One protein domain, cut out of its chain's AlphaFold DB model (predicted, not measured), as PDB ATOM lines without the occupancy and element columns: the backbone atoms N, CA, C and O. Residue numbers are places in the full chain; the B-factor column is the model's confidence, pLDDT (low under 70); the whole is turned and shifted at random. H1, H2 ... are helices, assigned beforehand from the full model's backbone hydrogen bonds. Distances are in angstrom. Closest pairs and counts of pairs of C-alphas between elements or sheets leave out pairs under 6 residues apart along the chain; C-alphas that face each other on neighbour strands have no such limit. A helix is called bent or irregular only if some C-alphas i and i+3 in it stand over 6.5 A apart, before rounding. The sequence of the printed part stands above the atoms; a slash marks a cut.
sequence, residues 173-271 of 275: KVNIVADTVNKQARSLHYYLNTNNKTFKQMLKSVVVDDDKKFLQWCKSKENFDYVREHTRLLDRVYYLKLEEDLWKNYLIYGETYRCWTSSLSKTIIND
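AT A GLANCE: This is residues 173 to 271 of the 275 residues of the protein "Hypothetical protein" of Rotaria sp. Silwood1 (UniProt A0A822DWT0). One long helix, H4, makes the long axis; H1 splays from it as a narrow V, with short H2 and H3 at the closed end. Beyond H4's other end, residues 261 to 271, with H5, stick out. The printed part has 99 residues with five named helices, H1 to H5 in order, and no named strand: all helix, extended, radius of gyration of the C-alphas 21.2 A, spans 62 by 35 by 23 A.

IN THESE COORDINATES: H1, residues 173 to 192, begins at C-alpha (9.610, -8.474, -29.512) and measures 30.2 A. H2 is residues 196 to 206, 15.2 A; H3, residues 209 to 217, 14.3 A, is irregular, C-alphas 210 and 213 being 7.8 A apart. H4, residues 221 to 256, measures 52.4 A. H5, residues 266 to 271, 8.7 A, ends at C-alpha (-5.716, -43.725, -36.711).

HOW THE PARTS SIT: H1, with residue 192 alone, only just touches H4, with 3 pairs of C-alphas within 8 A, the closest Leu 192 and Arg 232, 6.7 A, at a shallow tilt of 22 degrees, opposite ways. H2 and H3 are close but not clearly touching, closest C-alphas Lys 204 and Leu 215, 7.5 A. H5 is apart from H4. O i to N i+4 pairs are within hydrogen-bond range throughout H2, H4 and H5, in 13 of 16 in H1 and 3 of 5 in H3.

THE WHOLE: The farthest C-alphas, Asp 210 and Thr 267, are 64.7 A apart. The printed part has no cut and no long link. pLDDT is under 70 at residues 173 to 191, 210 and 261 to 271.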
ATOM      1  N   LYS A 173      10.572  -9.136 -30.418       49.69
ATOM      2  CA  LYS A 173       9.610  -8.474 -29.512       49.69
ATOM      3  C   LYS A 173       8.593  -9.469 -28.949       49.69
ATOM      4  O   LYS A 173       8.349  -9.455 -27.741       49.69
ATOM      5  N   VAL A 174       8.051 -10.368 -29.778       53.22
ATOM      6  CA  VAL A 174       7.103 -11.407 -29.331       53.22
ATOM      7  C   VAL A 174       7.751 -12.359 -28.319       53.22
ATOM      8  O   VAL A 174       7.162 -12.613 -27.265       53.22
ATOM      9  N   ASN A 175       8.984 -12.815 -28.563       47.47
ATOM     10  CA  ASN A 175       9.705 -13.665 -27.610       47.47
ATOM     11  C   ASN A 175       9.998 -12.950 -26.277       47.47
ATOM     12  O   ASN A 175       9.790 -13.537 -25.216       47.47
ATOM     13  N   ILE A 176      10.407 -11.677 -26.296       52.94
ATOM     14  CA  ILE A 176      10.659 -10.899 -25.068       52.94
ATOM     15  C   ILE A 176       9.372 -10.730 -24.235       52.94
ATOM     16  O   ILE A 176       9.413 -10.833 -23.004       52.94
ATOM     17  N   VAL A 177       8.218 -10.523 -24.881       51.28
ATOM     18  CA  VAL A 177       6.911 -10.439 -24.200       51.28
ATOM     19  C   VAL A 177       6.497 -11.794 -23.615       51.28
ATOM     20  O   VAL A 177       6.134 -11.865 -22.440       51.28
ATOM     21  N   ALA A 178       6.615 -12.887 -24.374       51.16
ATOM     22  CA  ALA A 178       6.294 -14.227 -23.875       51.16
ATOM     23  C   ALA A 178       7.150 -14.603 -22.649       51.16
ATOM     24  O   ALA A 178       6.636 -15.096 -21.641       51.16
ATOM     25  N   ASP A 179       8.450 -14.316 -22.699       42.66
ATOM     26  CA  ASP A 179       9.407 -14.685 -21.658       42.66
ATOM     27  C   ASP A 179       9.266 -13.811 -20.389       42.66
ATOM     28  O   ASP A 179       9.484 -14.283 -19.269       42.66
ATOM     29  N   THR A 180       8.827 -12.552 -20.525       49.41
ATOM     30  CA  THR A 180       8.494 -11.681 -19.378       49.41
ATOM     31  C   THR A 180       7.172 -12.064 -18.710       49.41
ATOM     32  O   THR A 180       7.133 -12.148 -17.479       49.41
ATOM     33  N   VAL A 181       6.133 -12.407 -19.481       51.53
ATOM     34  CA  VAL A 181       4.866 -12.949 -18.949       51.53
ATOM     35  C   VAL A 181       5.104 -14.275 -18.210       51.53
ATOM     36  O   VAL A 181       4.631 -14.455 -17.086       51.53
ATOM     37  N   ASN A 182       5.915 -15.180 -18.772       48.62
ATOM     38  CA  ASN A 182       6.234 -16.471 -18.147       48.62
ATOM     39  C   ASN A 182       7.047 -16.292 -16.842       48.62
ATOM     40  O   ASN A 182       6.799 -16.980 -15.847       48.62
ATOM     41  N   LYS A 183       7.968 -15.315 -16.790       51.66
ATOM     42  CA  LYS A 183       8.687 -14.933 -15.555       51.66
ATOM     43  C   LYS A 183       7.750 -14.323 -14.502       51.66
ATOM     44  O   LYS A 183       7.875 -14.674 -13.325       51.66
ATOM     45  N   GLN A 184       6.788 -13.482 -14.891       49.97
ATOM     46  CA  GLN A 184       5.788 -12.937 -13.964       49.97
ATOM     47  C   GLN A 184       4.863 -14.020 -13.398       49.97
ATOM     48  O   GLN A 184       4.732 -14.099 -12.175       49.97
ATOM     49  N   ALA A 185       4.310 -14.904 -14.235       50.00
ATOM     50  CA  ALA A 185       3.456 -16.012 -13.791       50.00
ATOM     51  C   ALA A 185       4.178 -16.940 -12.791       50.00
ATOM     52  O   ALA A 185       3.644 -17.269 -11.729       50.00
ATOM     53  N   ARG A 186       5.450 -17.276 -13.055       52.25
ATOM     54  CA  ARG A 186       6.294 -18.044 -12.116       52.25
ATOM     55  C   ARG A 186       6.569 -17.296 -10.803       52.25
ATOM     56  O   ARG A 186       6.739 -17.939  -9.768       52.25
ATOM     57  N   SER A 187       6.603 -15.960 -10.823       53.75
ATOM     58  CA  SER A 187       6.784 -15.132  -9.620       53.75
ATOM     59  C   SER A 187       5.511 -15.009  -8.770       53.75
ATOM     60  O   SER A 187       5.606 -15.016  -7.543       53.75
ATOM     61  N   LEU A 188       4.323 -14.986  -9.388       54.28
ATOM     62  CA  LEU A 188       3.041 -14.976  -8.675       54.28
ATOM     63  C   LEU A 188       2.835 -16.304  -7.928       54.28
ATOM     64  O   LEU A 188       2.640 -16.321  -6.713       54.28
ATOM     65  N   HIS A 189       3.090 -17.443  -8.576       59.50
ATOM     66  CA  HIS A 189       3.048 -18.735  -7.881       59.50
ATOM     67  C   HIS A 189       4.036 -18.855  -6.698       59.50
ATOM     68  O   HIS A 189       3.851 -19.697  -5.810       59.50
ATOM     69  N   TYR A 190       5.072 -18.009  -6.644       64.75
ATOM     70  CA  TYR A 190       6.056 -18.005  -5.566       64.75
ATOM     71  C   TYR A 190       5.459 -17.539  -4.230       64.75
ATOM     72  O   TYR A 190       5.716 -18.184  -3.209       64.75
ATOM     73  N   TYR A 191       4.637 -16.474  -4.196       68.44
ATOM     74  CA  TYR A 191       4.161 -15.909  -2.919       68.44
ATOM     75  C   TYR A 191       3.284 -16.896  -2.133       68.44
ATOM     76  O   TYR A 191       3.453 -17.037  -0.916       68.44
ATOM     77  N   LEU A 192       2.445 -17.666  -2.836       70.62
ATOM     78  CA  LEU A 192       1.575 -18.708  -2.275       70.62
ATOM     79  C   LEU A 192       2.337 -19.915  -1.708       70.62
ATOM     80  O   LEU A 192       1.790 -20.648  -0.877       70.62
ATOM     81  N   ASN A 193       3.601 -20.106  -2.095       78.19
ATOM     82  CA  ASN A 193       4.479 -21.186  -1.628       78.19
ATOM     83  C   ASN A 193       5.584 -20.712  -0.661       78.19
ATOM     84  O   ASN A 193       6.411 -21.511  -0.226       78.19
ATOM     85  N   THR A 194       5.567 -19.440  -0.246       82.31
ATOM     86  CA  THR A 194       6.488 -18.931   0.785       82.31
ATOM     87  C   THR A 194       6.207 -19.490   2.190       82.31
ATOM     88  O   THR A 194       5.162 -20.075   2.480       82.31
ATOM     89  N   ASN A 195       7.150 -19.291   3.114       88.75
ATOM     90  CA  ASN A 195       6.944 -19.563   4.537       88.75
ATOM     91  C   ASN A 195       5.824 -18.661   5.100       88.75
ATOM     92  O   ASN A 195       5.764 -17.478   4.764       88.75
ATOM     93  N   ASN A 196       4.994 -19.176   6.014       85.19
ATOM     94  CA  ASN A 196       3.918 -18.439   6.692       85.19
ATOM     95  C   ASN A 196       4.381 -17.075   7.245       85.19
ATOM     96  O   ASN A 196       3.620 -16.112   7.203       85.19
ATOM     97  N   LYS A 197       5.631 -16.953   7.721       87.81
ATOM     98  CA  LYS A 197       6.197 -15.662   8.165       87.81
ATOM     99  C   LYS A 197       6.262 -14.624   7.035       87.81
ATOM    100  O   LYS A 197       5.879 -13.478   7.247       87.81
ATOM    101  N   THR A 198       6.711 -15.037   5.852       87.75
ATOM    102  CA  THR A 198       6.819 -14.199   4.650       87.75
ATOM    103  C   THR A 198       5.435 -13.882   4.089       87.75
ATOM    104  O   THR A 198       5.140 -12.715   3.854       87.75
ATOM    105  N   PHE A 199       4.544 -14.877   3.975       86.56
ATOM    106  CA  PHE A 199       3.156 -14.649   3.551       86.56
ATOM    107  C   PHE A 199       2.440 -13.650   4.476       86.56
ATOM    108  O   PHE A 199       1.806 -12.716   3.997       86.56
ATOM    109  N   LYS A 200       2.647 -13.738   5.798       86.62
ATOM    110  CA  LYS A 200       2.092 -12.782   6.775       86.62
ATOM    111  C   LYS A 200       2.696 -11.376   6.684       86.62
ATOM    112  O   LYS A 200       2.041 -10.425   7.099       86.62
ATOM    113  N   GLN A 201       3.921 -11.228   6.179       86.69
ATOM    114  CA  GLN A 201       4.507  -9.916   5.879       86.69
ATOM    115  C   GLN A 201       3.920  -9.328   4.593       86.69
ATOM    116  O   GLN A 201       3.524  -8.169   4.613       86.69
ATOM    117  N   MET A 202       3.785 -10.129   3.532       84.75
ATOM    118  CA  MET A 202       3.168  -9.695   2.271       84.75
ATOM    119  C   MET A 202       1.699  -9.298   2.470       84.75
ATOM    120  O   MET A 202       1.291  -8.226   2.033       84.75
ATOM    121  N   LEU A 203       0.933 -10.090   3.230       84.94
ATOM    122  CA  LEU A 203      -0.445  -9.758   3.601       84.94
ATOM    123  C   LEU A 203      -0.515  -8.399   4.321       84.94
ATOM    124  O   LEU A 203      -1.344  -7.566   3.986       84.94
ATOM    125  N   LYS A 204       0.405  -8.131   5.258       85.81
ATOM    126  CA  LYS A 204       0.494  -6.846   5.978       85.81
ATOM    127  C   LYS A 204       0.910  -5.650   5.120       85.81
ATOM    128  O   LYS A 204       0.661  -4.532   5.545       85.81
ATOM    129  N   SER A 205       1.587  -5.858   3.990       83.44
ATOM    130  CA  SER A 205       1.935  -4.774   3.060       83.44
ATOM    131  C   SER A 205       0.865  -4.511   1.998       83.44
ATOM    132  O   SER A 205       0.896  -3.457   1.377       83.44
ATOM    133  N   VAL A 206      -0.044  -5.466   1.772       82.69
ATOM    134  CA  VAL A 206      -1.158  -5.344   0.812       82.69
ATOM    135  C   VAL A 206      -2.435  -4.854   1.498       82.69
ATOM    136  O   VAL A 206      -3.174  -4.060   0.927       82.69
ATOM    137  N   VAL A 207      -2.693  -5.309   2.726       82.06
ATOM    138  CA  VAL A 207      -3.847  -4.888   3.528       82.06
ATOM    139  C   VAL A 207      -3.644  -3.450   4.014       82.06
ATOM    140  O   VAL A 207      -2.666  -3.160   4.705       82.06
ATOM    141  N   VAL A 208      -4.577  -2.565   3.657       79.31
ATOM    142  CA  VAL A 208      -4.560  -1.134   4.001       79.31
ATOM    143  C   VAL A 208      -4.768  -0.940   5.512       79.31
ATOM    144  O   VAL A 208      -5.370  -1.770   6.190       79.31
ATOM    145  N   ASP A 209      -4.259   0.164   6.062       70.94
ATOM    146  CA  ASP A 209      -4.225   0.438   7.506       70.94
ATOM    147  C   ASP A 209      -5.601   0.456   8.212       70.94
ATOM    148  O   ASP A 209      -5.651   0.321   9.439       70.94
ATOM    149  N   ASP A 210      -6.706   0.594   7.479       66.94
ATOM    150  CA  ASP A 210      -8.071   0.550   8.024       66.94
ATOM    151  C   ASP A 210      -8.548  -0.889   8.319       66.94
ATOM    152  O   ASP A 210      -9.325  -1.127   9.249       66.94
ATOM    153  N   ASP A 211      -7.968  -1.888   7.649       76.44
ATOM    154  CA  ASP A 211      -8.291  -3.315   7.790       76.44
ATOM    155  C   ASP A 211      -7.559  -3.996   8.966       76.44
ATOM    156  O   ASP A 211      -7.334  -5.215   9.013       76.44
ATOM    157  N   LYS A 212      -7.246  -3.229  10.015       78.50
ATOM    158  CA  LYS A 212      -6.694  -3.750  11.282       78.50
ATOM    159  C   LYS A 212      -7.563  -4.857  11.891       78.50
ATOM    160  O   LYS A 212      -7.024  -5.775  12.512       78.50
ATOM    161  N   LYS A 213      -8.885  -4.833  11.663       83.81
ATOM    162  CA  LYS A 213      -9.820  -5.909  12.051       83.81
ATOM    163  C   LYS A 213      -9.535  -7.227  11.314       83.81
ATOM    164  O   LYS A 213      -9.514  -8.277  11.952       83.81
ATOM    165  N   PHE A 214      -9.238  -7.185  10.015       84.62
ATOM    166  CA  PHE A 214      -8.879  -8.367   9.224       84.62
ATOM    167  C   PHE A 214      -7.534  -8.959   9.671       84.62
ATOM    168  O   PHE A 214      -7.427 -10.162   9.929       84.62
ATOM    169  N   LEU A 215      -6.520  -8.114   9.893       84.50
ATOM    170  CA  LEU A 215      -5.226  -8.544  10.444       84.50
ATOM    171  C   LEU A 215      -5.334  -9.106  11.874       84.50
ATOM    172  O   LEU A 215      -4.559  -9.993  12.247       84.50
ATOM    173  N   GLN A 216      -6.291  -8.616  12.670       86.81
ATOM    174  CA  GLN A 216      -6.630  -9.142  13.996       86.81
ATOM    175  C   GLN A 216      -7.311 -10.518  13.904       86.81
ATOM    176  O   GLN A 216      -6.961 -11.410  14.675       86.81
ATOM    177  N   TRP A 217      -8.228 -10.716  12.955       88.31
ATOM    178  CA  TRP A 217      -8.869 -12.010  12.700       88.31
ATOM    179  C   TRP A 217      -7.860 -13.059  12.194       88.31
ATOM    180  O   TRP A 217      -7.846 -14.191  12.679       88.31
ATOM    181  N   CYS A 218      -6.895 -12.655  11.360       87.00
ATOM    182  CA  CYS A 218      -5.757 -13.471  10.904       87.00
ATOM    183  C   CYS A 218      -4.695 -13.771  11.996       87.00
ATOM    184  O   CYS A 218      -3.530 -14.067  11.683       87.00
ATOM    185  N   LYS A 219      -5.026 -13.648  13.291       88.31
ATOM    186  CA  LYS A 219      -4.133 -14.026  14.403       88.31
ATOM    187  C   LYS A 219      -4.106 -15.535  14.652       88.31
ATOM    188  O   LYS A 219      -3.021 -16.038  14.944       88.31
ATOM    189  N   SER A 220      -5.234 -16.239  14.517       93.00
ATOM    190  CA  SER A 220      -5.269 -17.703  14.647       93.00
ATOM    191  C   SER A 220      -4.570 -18.380  13.462       93.00
ATOM    192  O   SER A 220      -4.402 -17.784  12.393       93.00
ATOM    193  N   LYS A 221      -4.129 -19.627  13.659       91.06
ATOM    194  CA  LYS A 221      -3.511 -20.421  12.590       91.06
ATOM    195  C   LYS A 221      -4.543 -20.790  11.517       91.06
ATOM    196  O   LYS A 221      -4.277 -20.587  10.342       91.06
ATOM    197  N   GLU A 222      -5.721 -21.245  11.933       92.38
ATOM    198  CA  GLU A 222      -6.808 -21.685  11.049       92.38
ATOM    199  C   GLU A 222      -7.287 -20.570  10.113       92.38
ATOM    200  O   GLU A 222      -7.328 -20.772   8.905       92.38
ATOM    201  N   ASN A 223      -7.538 -19.361  10.631       90.44
ATOM    202  CA  ASN A 223      -7.958 -18.223   9.802       90.44
ATOM    203  C   ASN A 223      -6.861 -17.817   8.805       90.44
ATOM    204  O   ASN A 223      -7.145 -17.408   7.682       90.44
ATOM    205  N   PHE A 224      -5.592 -17.931   9.204       90.00
ATOM    206  CA  PHE A 224      -4.457 -17.620   8.340       90.00
ATOM    207  C   PHE A 224      -4.268 -18.658   7.223       90.00
ATOM    208  O   PHE A 224      -4.026 -18.285   6.073       90.00
ATOM    209  N   ASP A 225      -4.407 -19.944   7.548       88.62
ATOM    210  CA  ASP A 225      -4.347 -21.031   6.572       88.62
ATOM    211  C   ASP A 225      -5.579 -20.982   5.633       88.62
ATOM    212  O   ASP A 225      -5.415 -21.131   4.422       88.62
ATOM    213  N   TYR A 226      -6.772 -20.618   6.133       92.56
ATOM    214  CA  TYR A 226      -7.960 -20.328   5.314       92.56
ATOM    215  C   TYR A 226      -7.713 -19.199   4.308       92.56
ATOM    216  O   TYR A 226      -7.944 -19.391   3.117       92.56
ATOM    217  N   VAL A 227      -7.204 -18.037   4.746       90.69
ATOM    218  CA  VAL A 227      -6.895 -16.915   3.834       90.69
ATOM    219  C   VAL A 227      -5.914 -17.356   2.756       90.69
ATOM    220  O   VAL A 227      -6.073 -16.993   1.591       90.69
ATOM    221  N   ARG A 228      -4.922 -18.176   3.112       88.62
ATOM    222  CA  ARG A 228      -3.941 -18.693   2.158       88.62
ATOM    223  C   ARG A 228      -4.574 -19.605   1.108       88.62
ATOM    224  O   ARG A 228      -4.330 -19.384  -0.076       88.62
ATOM    225  N   GLU A 229      -5.373 -20.593   1.506       89.12
ATOM    226  CA  GLU A 229      -6.045 -21.484   0.548       89.12
ATOM    227  C   GLU A 229      -7.113 -20.748  -0.269       89.12
ATOM    228  O   GLU A 229      -7.200 -20.949  -1.476       89.12
ATOM    229  N   HIS A 230      -7.852 -19.812   0.330       88.25
ATOM    230  CA  HIS A 230      -8.780 -18.954  -0.405       88.25
ATOM    231  C   HIS A 230      -8.053 -18.109  -1.465       88.25
ATOM    232  O   HIS A 230      -8.489 -18.056  -2.612       88.25
ATOM    233  N   THR A 231      -6.887 -17.537  -1.131       86.56
ATOM    234  CA  THR A 231      -6.055 -16.814  -2.110       86.56
ATOM    235  C   THR A 231      -5.560 -17.743  -3.225       86.56
ATOM    236  O   THR A 231      -5.585 -17.351  -4.387       86.56
ATOM    237  N   ARG A 232      -5.163 -18.988  -2.909       85.12
ATOM    238  CA  ARG A 232      -4.774 -19.997  -3.918       85.12
ATOM    239  C   ARG A 232      -5.920 -20.356  -4.863       85.12
ATOM    240  O   ARG A 232      -5.691 -20.528  -6.057       85.12
ATOM    241  N   LEU A 233      -7.134 -20.492  -4.334       86.00
ATOM    242  CA  LEU A 233      -8.323 -20.804  -5.126       86.00
ATOM    243  C   LEU A 233      -8.706 -19.636  -6.040       86.00
ATOM    244  O   LEU A 233      -8.947 -19.867  -7.220       86.00
ATOM    245  N   LEU A 234      -8.701 -18.399  -5.530       84.94
ATOM    246  CA  LEU A 234      -8.958 -17.200  -6.336       84.94
ATOM    247  C   LEU A 234      -7.943 -17.041  -7.474       84.94
ATOM    248  O   LEU A 234      -8.347 -16.816  -8.611       84.94
ATOM    249  N   ASP A 235      -6.652 -17.219  -7.185       82.31
ATOM    250  CA  ASP A 235      -5.577 -17.169  -8.184       82.31
ATOM    251  C   ASP A 235      -5.796 -18.232  -9.277       82.31
ATOM    252  O   ASP A 235      -5.815 -17.926 -10.468       82.31
ATOM    253  N   ARG A 236      -6.112 -19.476  -8.887       80.56
ATOM    254  CA  ARG A 236      -6.427 -20.557  -9.836       80.56
ATOM    255  C   ARG A 236      -7.672 -20.273 -10.687       80.56
ATOM    256  O   ARG A 236      -7.657 -20.571 -11.878       80.56
ATOM    257  N   VAL A 237      -8.735 -19.711 -10.109       83.88
ATOM    258  CA  VAL A 237      -9.948 -19.316 -10.853       83.88
ATOM    259  C   VAL A 237      -9.643 -18.178 -11.829       83.88
ATOM    260  O   VAL A 237     -10.136 -18.193 -12.956       83.88
ATOM    261  N   TYR A 238      -8.793 -17.227 -11.440       82.81
ATOM    262  CA  TYR A 238      -8.345 -16.149 -12.317       82.81
ATOM    263  C   TYR A 238      -7.526 -16.677 -13.507       82.81
ATOM    264  O   TYR A 238      -7.801 -16.297 -14.644       82.81
ATOM    265  N   TYR A 239      -6.602 -17.618 -13.278       79.31
ATOM    266  CA  TYR A 239      -5.876 -18.297 -14.359       79.31
ATOM    267  C   TYR A 239      -6.798 -19.080 -15.302       79.31
ATOM    268  O   TYR A 239      -6.639 -18.962 -16.513       79.31
ATOM    269  N   LEU A 240      -7.788 -19.815 -14.779       79.62
ATOM    270  CA  LEU A 240      -8.772 -20.525 -15.612       79.62
ATOM    271  C   LEU A 240      -9.580 -19.564 -16.495       79.62
ATOM    272  O   LEU A 240      -9.839 -19.870 -17.654       79.62
ATOM    273  N   LYS A 241      -9.936 -18.382 -15.977       84.88
ATOM    274  CA  LYS A 241     -10.621 -17.356 -16.773       84.88
ATOM    275  C   LYS A 241      -9.713 -16.755 -17.852       84.88
ATOM    276  O   LYS A 241     -10.159 -16.575 -18.980       84.88
ATOM    277  N   LEU A 242      -8.445 -16.474 -17.536       81.19
ATOM    278  CA  LEU A 242      -7.468 -16.023 -18.536       81.19
ATOM    279  C   LEU A 242      -7.242 -17.070 -19.635       81.19
ATOM    280  O   LEU A 242      -7.088 -16.703 -20.797       81.19
ATOM    281  N   GLU A 243      -7.237 -18.355 -19.284       81.38
ATOM    282  CA  GLU A 243      -7.160 -19.460 -20.240       81.38
ATOM    283  C   GLU A 243      -8.414 -19.522 -21.129       81.38
ATOM    284  O   GLU A 243      -8.290 -19.590 -22.351       81.38
ATOM    285  N   GLU A 244      -9.612 -19.414 -20.549       87.25
ATOM    286  CA  GLU A 244     -10.877 -19.342 -21.292       87.25
ATOM    287  C   GLU A 244     -10.900 -18.157 -22.279       87.25
ATOM    288  O   GLU A 244     -11.245 -18.320 -23.453       87.25
ATOM    289  N   ASP A 245     -10.491 -16.969 -21.826       87.31
ATOM    290  CA  ASP A 245     -10.428 -15.763 -22.655       87.31
ATOM    291  C   ASP A 245      -9.336 -15.876 -23.741       87.31
ATOM    292  O   ASP A 245      -9.545 -15.422 -24.869       87.31
ATOM    293  N   LEU A 246      -8.204 -16.536 -23.466       86.38
ATOM    294  CA  LEU A 246      -7.175 -16.833 -24.470       86.38
ATOM    295  C   LEU A 246      -7.708 -17.777 -25.554       86.38
ATOM    296  O   LEU A 246      -7.545 -17.484 -26.740       86.38
ATOM    297  N   TRP A 247      -8.388 -18.866 -25.179       86.31
ATOM    298  CA  TRP A 247      -8.969 -19.810 -26.141       86.31
ATOM    299  C   TRP A 247     -10.056 -19.168 -27.009       86.31
ATOM    300  O   TRP A 247     -10.059 -19.381 -28.223       86.31
ATOM    301  N   LYS A 248     -10.925 -18.327 -26.433       87.38
ATOM    302  CA  LYS A 248     -11.913 -17.545 -27.203       87.38
ATOM    303  C   LYS A 248     -11.242 -16.633 -28.226       87.38
ATOM    304  O   LYS A 248     -11.618 -16.650 -29.394       87.38
ATOM    305  N   ASN A 249     -10.233 -15.865 -27.810       89.56
ATOM    306  CA  ASN A 249      -9.509 -14.972 -28.716       89.56
ATOM    307  C   ASN A 249      -8.753 -15.746 -29.807       89.56
ATOM    308  O   ASN A 249      -8.737 -15.309 -30.956       89.56
ATOM    309  N   TYR A 250      -8.180 -16.909 -29.484       84.12
ATOM    310  CA  TYR A 250      -7.507 -17.777 -30.453       84.12
ATOM    311  C   TYR A 250      -8.477 -18.352 -31.501       84.12
ATOM    312  O   TYR A 250      -8.174 -18.325 -32.695       84.12
ATOM    313  N   LEU A 251      -9.671 -18.789 -31.079       85.00
ATOM    314  CA  LEU A 251     -10.751 -19.214 -31.978       85.00
ATOM    315  C   LEU A 251     -11.180 -18.079 -32.915       85.00
ATOM    316  O   LEU A 251     -11.091 -18.246 -34.132       85.00
ATOM    317  N   ILE A 252     -11.536 -16.913 -32.357       88.38
ATOM    318  CA  ILE A 252     -11.941 -15.717 -33.117       88.38
ATOM    319  C   ILE A 252     -10.857 -15.306 -34.120       88.38
ATOM    320  O   ILE A 252     -11.164 -15.010 -35.275       88.38
ATOM    321  N   TYR A 253      -9.587 -15.300 -33.704       88.69
ATOM    322  CA  TYR A 253      -8.459 -14.978 -34.577       88.69
ATOM    323  C   TYR A 253      -8.390 -15.951 -35.756       88.69
ATOM    324  O   TYR A 253      -8.407 -15.527 -36.914       88.69
ATOM    325  N   GLY A 254      -8.369 -17.257 -35.484       86.06
ATOM    326  CA  GLY A 254      -8.254 -18.253 -36.541       86.06
ATOM    327  C   GLY A 254      -9.466 -18.315 -37.476       86.06
ATOM    328  O   GLY A 254      -9.295 -18.622 -38.656       86.06
ATOM    329  N   GLU A 255     -10.672 -17.998 -36.994       84.06
ATOM    330  CA  GLU A 255     -11.867 -17.835 -37.836       84.06
ATOM    331  C   GLU A 255     -11.745 -16.596 -38.734       84.06
ATOM    332  O   GLU A 255     -11.915 -16.692 -39.952       84.06
ATOM    333  N   THR A 256     -11.378 -15.451 -38.149       90.44
ATOM    334  CA  THR A 256     -11.262 -14.152 -38.837       90.44
ATOM    335  C   THR A 256     -10.220 -14.190 -39.952       90.44
ATOM    336  O   THR A 256     -10.499 -13.794 -41.084       90.44
ATOM    337  N   TYR A 257      -9.026 -14.708 -39.655       87.88
ATOM    338  CA  TYR A 257      -7.918 -14.803 -40.612       87.88
ATOM    339  C   TYR A 257      -7.921 -16.114 -41.412       87.88
ATOM    340  O   TYR A 257      -7.017 -16.352 -42.213       87.88
ATOM    341  N   ARG A 258      -8.924 -16.977 -41.192       81.69
ATOM    342  CA  ARG A 258      -9.049 -18.338 -41.746       81.69
ATOM    343  C   ARG A 258      -7.833 -19.245 -41.528       81.69
ATOM    344  O   ARG A 258      -7.768 -20.302 -42.147       81.69
ATOM    345  N   CYS A 259      -6.892 -18.893 -40.651       78.00
ATOM    346  CA  CYS A 259      -5.651 -19.645 -40.452       78.00
ATOM    347  C   CYS A 259      -5.833 -21.001 -39.743       78.00
ATOM    348  O   CYS A 259      -4.878 -21.771 -39.668       78.00
ATOM    349  N   TRP A 260      -7.067 -21.387 -39.390       72.00
ATOM    350  CA  TRP A 260      -7.476 -22.799 -39.306       72.00
ATOM    351  C   TRP A 260      -7.505 -23.485 -40.702       72.00
ATOM    352  O   TRP A 260      -8.432 -24.232 -41.023       72.00
ATOM    353  N   THR A 261      -6.509 -23.253 -41.570       56.59
ATOM    354  CA  THR A 261      -6.423 -23.857 -42.911       56.59
ATOM    355  C   THR A 261      -5.927 -25.300 -42.854       56.59
ATOM    356  O   THR A 261      -4.820 -25.618 -43.282       56.59
ATOM    357  N   SER A 262      -6.761 -26.192 -42.333       58.19
ATOM    358  CA  SER A 262      -7.081 -27.485 -42.958       58.19
ATOM    359  C   SER A 262      -7.954 -28.306 -42.016       58.19
ATOM    360  O   SER A 262      -7.678 -28.440 -40.826       58.19
ATOM    361  N   SER A 263      -9.000 -28.921 -42.565       57.78
ATOM    362  CA  SER A 263      -9.628 -30.062 -41.909       57.78
ATOM    363  C   SER A 263      -8.565 -31.147 -41.716       57.78
ATOM    364  O   SER A 263      -8.022 -31.626 -42.717       57.78
ATOM    365  N   LEU A 264      -8.289 -31.521 -40.459       57.88
ATOM    366  CA  LEU A 264      -7.444 -32.664 -40.089       57.88
ATOM    367  C   LEU A 264      -7.708 -33.834 -41.041       57.88
ATOM    368  O   LEU A 264      -8.868 -34.182 -41.291       57.88
ATOM    369  N   SER A 265      -6.647 -34.410 -41.614       59.72
ATOM    370  CA  SER A 265      -6.825 -35.446 -42.629       59.72
ATOM    371  C   SER A 265      -7.611 -36.615 -42.037       59.72
ATOM    372  O   SER A 265      -7.389 -37.035 -40.901       59.72
ATOM    373  N   LYS A 266      -8.550 -37.162 -42.819       64.25
ATOM    374  CA  LYS A 266      -9.428 -38.250 -42.357       64.25
ATOM    375  C   LYS A 266      -8.646 -39.487 -41.888       64.25
ATOM    376  O   LYS A 266      -9.164 -40.244 -41.079       64.25
ATOM    377  N   THR A 267      -7.406 -39.658 -42.357       65.94
ATOM    378  CA  THR A 267      -6.432 -40.631 -41.841       65.94
ATOM    379  C   THR A 267      -6.099 -40.393 -40.367       65.94
ATOM    380  O   THR A 267      -6.415 -41.252 -39.558       65.94
ATOM    381  N   ILE A 268      -5.618 -39.205 -39.976       62.75
ATOM    382  CA  ILE A 268      -5.257 -38.891 -38.575       62.75
ATOM    383  C   ILE A 268      -6.453 -39.077 -37.621       62.75
ATOM    384  O   ILE A 268      -6.282 -39.504 -36.480       62.75
ATOM    385  N   ILE A 269      -7.673 -38.787 -38.085       61.25
ATOM    386  CA  ILE A 269      -8.909 -38.968 -37.303       61.25
ATOM    387  C   ILE A 269      -9.269 -40.456 -37.131       61.25
ATOM    388  O   ILE A 269      -9.822 -40.835 -36.100       61.25
ATOM    389  N   ASN A 270      -8.972 -41.305 -38.117       62.38
ATOM    390  CA  ASN A 270      -9.224 -42.744 -38.028       62.38
ATOM    391  C   ASN A 270      -8.128 -43.478 -37.242       62.38
ATOM    392  O   ASN A 270      -8.469 -44.343 -36.444       62.38
ATOM    393  N   ASP A 271      -6.859 -43.088 -37.388       64.81
ATOM    394  CA  ASP A 271      -5.716 -43.725 -36.711       64.81
ATOM    395  C   ASP A 271      -5.705 -43.485 -35.183       64.81
ATOM    396  O   ASP A 271      -5.010 -44.180 -34.448       64.81
TER     397      ASP A 271